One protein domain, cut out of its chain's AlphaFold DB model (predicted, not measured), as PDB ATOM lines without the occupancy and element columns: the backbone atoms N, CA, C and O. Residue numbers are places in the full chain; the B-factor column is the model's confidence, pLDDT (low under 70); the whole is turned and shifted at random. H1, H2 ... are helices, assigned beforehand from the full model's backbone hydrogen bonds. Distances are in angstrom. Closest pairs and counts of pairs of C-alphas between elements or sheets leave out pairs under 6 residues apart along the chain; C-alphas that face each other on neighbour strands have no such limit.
ATOM      1  N   GLU A   3      83.966 221.480 173.288       88.12
ATOM      2  CA  GLU A   3      84.564 222.492 172.415       88.12
ATOM      3  C   GLU A   3      85.040 223.730 173.184       88.12
ATOM      4  O   GLU A   3      86.140 224.216 172.934       88.12
ATOM      5  N   ALA A   4      84.274 224.172 174.185       89.25
ATOM      6  CA  ALA A   4      84.680 225.259 175.070       89.25
ATOM      7  C   ALA A   4      85.952 224.902 175.860       89.25
ATOM      8  O   ALA A   4      86.894 225.688 175.900       89.25
ATOM      9  N   SER A   5      86.017 223.695 176.435       90.25
ATOM     10  CA  SER A   5      87.201 223.218 177.162       90.25
ATOM     11  C   SER A   5      88.424 223.111 176.244       90.25
ATOM     12  O   SER A   5      89.526 223.487 176.630       90.25
ATOM     13  N   TYR A   6      88.236 222.647 175.007       90.44
ATOM     14  CA  TYR A   6      89.303 222.540 174.015       90.44
ATOM     15  C   TYR A   6      89.830 223.916 173.571       90.44
ATOM     16  O   TYR A   6      91.040 224.130 173.512       90.44
ATOM     17  N   GLN A   7      88.935 224.877 173.316       91.00
ATOM     18  CA  GLN A   7      89.313 226.262 173.016       91.00
ATOM     19  C   GLN A   7      90.052 226.915 174.188       91.00
ATOM     20  O   GLN A   7      91.048 227.604 173.975       91.00
ATOM     21  N   HIS A   8      89.605 226.655 175.421       91.12
ATOM     22  CA  HIS A   8      90.233 227.190 176.629       91.12
ATOM     23  C   HIS A   8      91.685 226.733 176.782       91.12
ATOM     24  O   HIS A   8      92.543 227.553 177.092       91.12
ATOM     25  N   ILE A   9      91.990 225.466 176.472       89.12
ATOM     26  CA  ILE A   9      93.373 224.950 176.451       89.12
ATOM     27  C   ILE A   9      94.234 225.758 175.476       89.12
ATOM     28  O   ILE A   9      95.301 226.240 175.848       89.12
ATOM     29  N   ALA A  10      93.763 225.953 174.241       89.50
ATOM     30  CA  ALA A  10      94.516 226.693 173.232       89.50
ATOM     31  C   ALA A  10      94.732 228.168 173.625       89.50
ATOM     32  O   ALA A  10      95.791 228.736 173.353       89.50
ATOM     33  N   ILE A  11      93.740 228.791 174.270       91.38
ATOM     34  CA  ILE A  11      93.837 230.165 174.781       91.38
ATOM     35  C   ILE A  11      94.850 230.239 175.925       91.38
ATOM     36  O   ILE A  11      95.744 231.082 175.873       91.38
ATOM     37  N   ALA A  12      94.754 229.348 176.916       90.19
ATOM     38  CA  ALA A  12      95.659 229.306 178.062       90.19
ATOM     39  C   ALA A  12      97.117 229.100 177.624       90.19
ATOM     40  O   ALA A  12      98.000 229.834 178.063       90.19
ATOM     41  N   GLN A  13      97.364 228.186 176.678       89.06
ATOM     42  CA  GLN A  13      98.696 227.950 176.115       89.06
ATOM     43  C   GLN A  13      99.250 229.183 175.394       89.06
ATOM     44  O   GLN A  13     100.397 229.563 175.617       89.06
ATOM     45  N   LYS A  14      98.441 229.854 174.561       91.00
ATOM     46  CA  LYS A  14      98.865 231.091 173.885       91.00
ATOM     47  C   LYS A  14      99.157 232.215 174.874       91.00
ATOM     48  O   LYS A  14     100.141 232.923 174.707       91.00
ATOM     49  N   GLN A  15      98.325 232.372 175.898       90.69
ATOM     50  CA  GLN A  15      98.510 233.392 176.927       90.69
ATOM     51  C   GLN A  15      99.761 233.136 177.777       90.69
ATOM     52  O   GLN A  15     100.479 234.079 178.096       90.69
ATOM     53  N   ALA A  16     100.080 231.871 178.061       89.31
ATOM     54  CA  ALA A  16     101.300 231.497 178.773       89.31
ATOM     55  C   ALA A  16     102.580 231.850 177.990       89.31
ATOM     56  O   ALA A  16     103.610 232.135 178.599       89.31
ATOM     57  N   LEU A  17     102.529 231.881 176.651       91.25
ATOM     58  CA  LEU A  17     103.666 232.288 175.812       91.25
ATOM     59  C   LEU A  17     103.946 233.795 175.863       91.25
ATOM     60  O   LEU A  17     105.087 234.199 175.678       91.25
ATOM     61  N   VAL A  18     102.923 234.618 176.109       91.19
ATOM     62  CA  VAL A  18     103.066 236.084 176.172       91.19
ATOM     63  C   VAL A  18     103.811 236.519 177.441       91.19
ATOM     64  O   VAL A  18     104.412 237.587 177.442       91.19
ATOM     65  N   GLN A  19     103.814 235.681 178.491       86.19
ATOM     66  CA  GLN A  19     104.496 235.940 179.771       86.19
ATOM     67  C   GLN A  19     104.107 237.296 180.396       86.19
ATOM     68  O   GLN A  19     104.932 237.978 180.999       86.19
ATOM     69  N   ASP A  20     102.839 237.694 180.247       91.88
ATOM     70  CA  ASP A  20     102.316 238.941 180.811       91.88
ATOM     71  C   ASP A  20     102.257 238.853 182.355       91.88
ATOM     72  O   ASP A  20     101.542 237.996 182.890       91.88
ATOM     73  N   PRO A  21     102.975 239.723 183.097       90.31
ATOM     74  CA  PRO A  21     103.037 239.646 184.557       90.31
ATOM     75  C   PRO A  21     101.696 239.889 185.253       90.31
ATOM     76  O   PRO A  21     101.432 239.296 186.298       90.31
ATOM     77  N   HIS A  22     100.842 240.752 184.694       91.06
ATOM     78  CA  HIS A  22      99.531 241.032 185.270       91.06
ATOM     79  C   HIS A  22      98.622 239.813 185.121       91.06
ATOM     80  O   HIS A  22      97.996 239.388 186.088       91.06
ATOM     81  N   LEU A  23      98.612 239.208 183.933       89.50
ATOM     82  CA  LEU A  23      97.830 238.018 183.635       89.50
ATOM     83  C   LEU A  23      98.227 236.826 184.524       89.50
ATOM     84  O   LEU A  23      97.349 236.159 185.069       89.50
ATOM     85  N   LEU A  24      99.529 236.578 184.697       89.19
ATOM     86  CA  LEU A  24     100.036 235.483 185.533       89.19
ATOM     87  C   LEU A  24      99.783 235.707 187.035       89.19
ATOM     88  O   LEU A  24      99.716 234.740 187.788       89.19
ATOM     89  N   ALA A  25      99.608 236.957 187.476       90.12
ATOM     90  CA  ALA A  25      99.254 237.269 188.861       90.12
ATOM     91  C   ALA A  25      97.774 236.990 189.180       90.12
ATOM     92  O   ALA A  25      97.441 236.701 190.328       90.12
ATOM     93  N   VAL A  26      96.884 237.088 188.184       92.56
ATOM     94  CA  VAL A  26      95.429 236.927 188.380       92.56
ATOM     95  C   VAL A  26      94.888 235.569 187.939       92.56
ATOM     96  O   VAL A  26      93.761 235.226 188.299       92.56
ATOM     97  N   ARG A  27      95.645 234.793 187.154       92.31
ATOM     98  CA  ARG A  27      95.197 233.508 186.599       92.31
ATOM     99  C   ARG A  27      96.274 232.436 186.661       92.31
ATOM    100  O   ARG A  27      97.391 232.634 186.191       92.31
ATOM    101  N   ASP A  28      95.883 231.252 187.126       92.25
ATOM    102  CA  ASP A  28      96.701 230.043 187.027       92.25
ATOM    103  C   ASP A  28      96.393 229.305 185.716       92.25
ATOM    104  O   ASP A  28      95.581 228.378 185.651       92.25
ATOM    105  N   LEU A  29      97.065 229.727 184.643       91.38
ATOM    106  CA  LEU A  29      96.881 229.150 183.308       91.38
ATOM    107  C   LEU A  29      97.193 227.645 183.259       91.38
ATOM    108  O   LEU A  29      96.590 226.918 182.468       91.38
ATOM    109  N   ARG A  30      98.116 227.165 184.103       88.62
ATOM    110  CA  ARG A  30      98.511 225.752 184.141       88.62
ATOM    111  C   ARG A  30      97.408 224.910 184.771       88.62
ATOM    112  O   ARG A  30      97.058 223.857 184.237       88.62
ATOM    113  N   GLN A  31      96.839 225.372 185.880       91.94
ATOM    114  CA  GLN A  31      95.715 224.696 186.520       91.94
ATOM    115  C   GLN A  31      94.467 224.715 185.628       91.94
ATOM    116  O   GLN A  31      93.782 223.697 185.507       91.94
ATOM    117  N   GLU A  32      94.190 225.836 184.960       91.44
ATOM    118  CA  GLU A  32      93.086 225.956 184.005       91.44
ATOM    119  C   GLU A  32      93.209 224.964 182.832       91.44
ATOM    120  O   GLU A  32      92.212 224.349 182.430       91.44
ATOM    121  N   GLU A  33      94.423 224.759 182.307       89.06
ATOM    122  CA  GLU A  33      94.688 223.747 181.280       89.06
ATOM    123  C   GLU A  33      94.398 222.333 181.804       89.06
ATOM    124  O   GLU A  33      93.681 221.574 181.149       89.06
ATOM    125  N   VAL A  34      94.900 221.984 182.995       89.00
ATOM    126  CA  VAL A  34      94.685 220.660 183.608       89.00
ATOM    127  C   VAL A  34      93.195 220.381 183.811       89.00
ATOM    128  O   VAL A  34      92.708 219.314 183.432       89.00
ATOM    129  N   GLN A  35      92.443 221.348 184.344       91.31
ATOM    130  CA  GLN A  35      90.995 221.217 184.524       91.31
ATOM    131  C   GLN A  35      90.263 221.057 183.190       91.31
ATOM    132  O   GLN A  35      89.342 220.247 183.073       91.31
ATOM    133  N   SER A  36      90.671 221.813 182.170       89.56
ATOM    134  CA  SER A  36      90.056 221.747 180.844       89.56
ATOM    135  C   SER A  36      90.337 220.412 180.159       89.56
ATOM    136  O   SER A  36      89.418 219.831 179.586       89.56
ATOM    137  N   ARG A  37      91.557 219.870 180.290       87.25
ATOM    138  CA  ARG A  37      91.920 218.528 179.802       87.25
ATOM    139  C   ARG A  37      91.133 217.431 180.508       87.25
ATOM    140  O   ARG A  37      90.596 216.561 179.834       87.25
ATOM    141  N   ALA A  38      90.975 217.512 181.829       88.12
ATOM    142  CA  ALA A  38      90.158 216.558 182.579       88.12
ATOM    143  C   ALA A  38      88.696 216.526 182.085       88.12
ATOM    144  O   ALA A  38      88.086 215.463 182.016       88.12
ATOM    145  N   ARG A  39      88.144 217.679 181.675       88.31
ATOM    146  CA  ARG A  39      86.786 217.781 181.105       88.31
ATOM    147  C   ARG A  39      86.653 217.224 179.684       88.31
ATOM    148  O   ARG A  39      85.523 216.985 179.263       88.31
ATOM    149  N   LEU A  40      87.749 217.063 178.936       86.12
ATOM    150  CA  LEU A  40      87.716 216.438 177.607       86.12
ATOM    151  C   LEU A  40      87.526 214.917 177.689       86.12
ATOM    152  O   LEU A  40      87.033 214.322 176.735       86.12
ATOM    153  N   GLY A  41      87.845 214.307 178.834       83.38
ATOM    154  CA  GLY A  41      87.816 212.857 179.006       83.38
ATOM    155  C   GLY A  41      89.054 212.175 178.406       83.38
ATOM    156  O   GLY A  41      90.059 212.842 178.148       83.38
ATOM    157  N   PRO A  42      89.018 210.844 178.223       81.50
ATOM    158  CA  PRO A  42      90.127 210.111 177.631       81.50
ATOM    159  C   PRO A  42      90.234 210.477 176.149       81.50
ATOM    160  O   PRO A  42      89.359 210.139 175.357       81.50
ATOM    161  N   VAL A  43      91.299 211.191 175.797       82.50
ATOM    162  CA  VAL A  43      91.672 211.484 174.414       82.50
ATOM    163  C   VAL A  43      93.026 210.842 174.174       82.50
ATOM    164  O   VAL A  43      93.951 211.036 174.966       82.50
ATOM    165  N   THR A  44      93.128 210.046 173.120       79.25
ATOM    166  CA  THR A  44      94.316 209.229 172.841       79.25
ATOM    167  C   THR A  44      95.346 209.962 171.987       79.25
ATOM    168  O   THR A  44      96.543 209.704 172.117       79.25
ATOM    169  N   SER A  45      94.909 210.907 171.149       80.50
ATOM    170  CA  SER A  45      95.818 211.670 170.292       80.50
ATOM    171  C   SER A  45      96.499 212.851 171.001       80.50
ATOM    172  O   SER A  45      95.941 213.511 171.879       80.50
ATOM    173  N   LEU A  46      97.722 213.156 170.559       77.31
ATOM    174  CA  LEU A  46      98.495 214.346 170.933       77.31
ATOM    175  C   LEU A  46      98.372 215.483 169.901       77.31
ATOM    176  O   LEU A  46      98.742 216.622 170.187       77.31
ATOM    177  N   ASN A  47      97.859 215.196 168.702       84.12
ATOM    178  CA  ASN A  47      97.721 216.168 167.622       84.12
ATOM    179  C   ASN A  47      96.400 216.944 167.780       84.12
ATOM    180  O   ASN A  47      95.334 216.330 167.788       84.12
ATOM    181  N   PRO A  48      96.417 218.291 167.827       81.62
ATOM    182  CA  PRO A  48      95.211 219.101 167.993       81.62
ATOM    183  C   PRO A  48      94.075 218.755 167.021       81.62
ATOM    184  O   PRO A  48      92.914 218.735 167.431       81.62
ATOM    185  N   ARG A  49      94.386 218.470 165.749       83.19
ATOM    186  CA  ARG A  49      93.363 218.123 164.748       83.19
ATOM    187  C   ARG A  49      92.721 216.775 165.047       83.19
ATOM    188  O   ARG A  49      91.504 216.660 164.989       83.19
ATOM    189  N   GLU A  50      93.532 215.788 165.398       86.81
ATOM    190  CA  GLU A  50      93.074 214.438 165.726       86.81
ATOM    191  C   GLU A  50      92.280 214.413 167.036       86.81
ATOM    192  O   GLU A  50      91.220 213.802 167.068       86.81
ATOM    193  N   ILE A  51      92.703 215.169 168.059       87.12
ATOM    194  CA  ILE A  51      91.933 215.382 169.298       87.12
ATOM    195  C   ILE A  51      90.527 215.894 168.971       87.12
ATOM    196  O   ILE A  51      89.533 215.402 169.502       87.12
ATOM    197  N   ARG A  52      90.428 216.896 168.089       88.88
ATOM    198  CA  ARG A  52      89.138 217.466 167.693       88.88
ATOM    199  C   ARG A  52      88.271 216.432 166.973       88.88
ATOM    200  O   ARG A  52      87.086 216.343 167.279       88.88
ATOM    201  N   THR A  53      88.848 215.652 166.061       88.62
ATOM    202  CA  THR A  53      88.141 214.569 165.362       88.62
ATOM    203  C   THR A  53      87.647 213.497 166.335       88.62
ATOM    204  O   THR A  53      86.479 213.128 166.278       88.62
ATOM    205  N   GLU A  54      88.488 213.046 167.267       90.81
ATOM    206  CA  GLU A  54      88.139 212.043 168.283       90.81
ATOM    207  C   GLU A  54      86.975 212.521 169.163       90.81
ATOM    208  O   GLU A  54      85.989 211.808 169.344       90.81
ATOM    209  N   LEU A  55      87.026 213.769 169.639       90.75
ATOM    210  CA  LEU A  55      85.946 214.366 170.428       90.75
ATOM    211  C   LEU A  55      84.646 214.525 169.625       90.75
ATOM    212  O   LEU A  55      83.565 214.305 170.172       90.75
ATOM    213  N   MET A  56      84.736 214.870 168.337       88.19
ATOM    214  CA  MET A  56      83.572 214.917 167.445       88.19
ATOM    215  C   MET A  56      82.939 213.534 167.268       88.19
ATOM    216  O   MET A  56      81.722 213.418 167.398       88.19
ATOM    217  N   CYS A  57      83.740 212.491 167.029       88.62
ATOM    218  CA  CYS A  57      83.245 211.117 166.923       88.62
ATOM    219  C   CYS A  57      82.605 210.646 168.234       88.62
ATOM    220  O   CYS A  57      81.513 210.085 168.221       88.62
ATOM    221  N   ASN A  58      83.229 210.937 169.378       89.50
ATOM    222  CA  ASN A  58      82.691 210.565 170.685       89.50
ATOM    223  C   ASN A  58      81.333 211.225 170.965       89.50
ATOM    224  O   ASN A  58      80.435 210.573 171.491       89.50
ATOM    225  N   GLU A  59      81.153 212.503 170.624       89.25
ATOM    226  CA  GLU A  59      79.838 213.142 170.752       89.25
ATOM    227  C   GLU A  59      78.820 212.615 169.745       89.25
ATOM    228  O   GLU A  59      77.648 212.497 170.095       89.25
ATOM    229  N   PHE A  60      79.241 212.285 168.523       88.81
ATOM    230  CA  PHE A  60      78.352 211.678 167.535       88.81
ATOM    231  C   PHE A  60      77.810 210.331 168.032       88.81
ATOM    232  O   PHE A  60      76.598 210.128 168.030       88.81
ATOM    233  N   ASN A  61      78.676 209.474 168.575       88.88
ATOM    234  CA  ASN A  61      78.280 208.187 169.154       88.88
ATOM    235  C   ASN A  61      77.310 208.371 170.334       88.88
ATOM    236  O   ASN A  61      76.264 207.733 170.394       88.88
ATOM    237  N   LYS A  62      77.585 209.321 171.242       89.19
ATOM    238  CA  LYS A  62      76.649 209.658 172.335       89.19
ATOM    239  C   LYS A  62      75.303 210.159 171.818       89.19
ATOM    240  O   LYS A  62      74.267 209.912 172.432       89.19
ATOM    241  N   TRP A  63      75.308 210.926 170.728       87.25
ATOM    242  CA  TRP A  63      74.084 211.448 170.138       87.25
ATOM    243  C   TRP A  63      73.224 210.314 169.575       87.25
ATOM    244  O   TRP A  63      72.015 210.300 169.813       87.25
ATOM    245  N   GLU A  64      73.837 209.337 168.914       85.88
ATOM    246  CA  GLU A  64      73.164 208.143 168.401       85.88
ATOM    247  C   GLU A  64      72.413 207.368 169.500       85.88
ATOM    248  O   GLU A  64      71.277 206.928 169.301       85.88
ATOM    249  N   GLU A  65      72.993 207.292 170.700       87.94
ATOM    250  CA  GLU A  65      72.406 206.612 171.860       87.94
ATOM    251  C   GLU A  65      71.151 207.314 172.421       87.94
ATOM    252  O   GLU A  65      70.380 206.725 173.194       87.94
ATOM    253  N   PHE A  66      70.876 208.572 172.055       86.12
ATOM    254  CA  PHE A  66      69.706 209.270 172.579       86.12
ATOM    255  C   PHE A  66      68.396 208.680 172.045       86.12
ATOM    256  O   PHE A  66      67.976 208.921 170.916       86.12
TER     257      PHE A  66
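This is residues 3 to 66 of the 243 residues of an uncharacterized protein of Acyrthosiphon pisum (UniProt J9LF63). Helices H1 and H3 lie side by side and run opposite ways, with short H2 in the turn between them at one end; H4 leads away past the other end, where residues 59 to 66 stick out. The printed part has 64 residues with four named helices, H1 to H4, and no named strand: all helix. It is loose, with a radius of gyration of the C-alphas of 14.1 A, a rod spanning 46 by 21 by 14 A.

H1, residues 3 to 18, starts at C-alpha 3 (84.564, 222.492, 172.415) and measures 23.3 A. H2 is residues 21 to 26, 8.9 A; H3 is residues 29 to 40, 16.7 A. H4, residues 48 to 64, 24.6 A, ends at C-alpha 64 (73.164, 208.143, 168.401).

H1 and H3 touch at a shallow tilt of 21 degrees; their closest C-alphas, Ser 5 and Ser 36, are 4.9 A apart. H4 is near H1. O i to N i+4 pairs are within hydrogen-bond range throughout H2, H3 and H4, and 11 of 12 in H1.

The printed part has no cut or long link; no printed residue is under 70 in pLDDT.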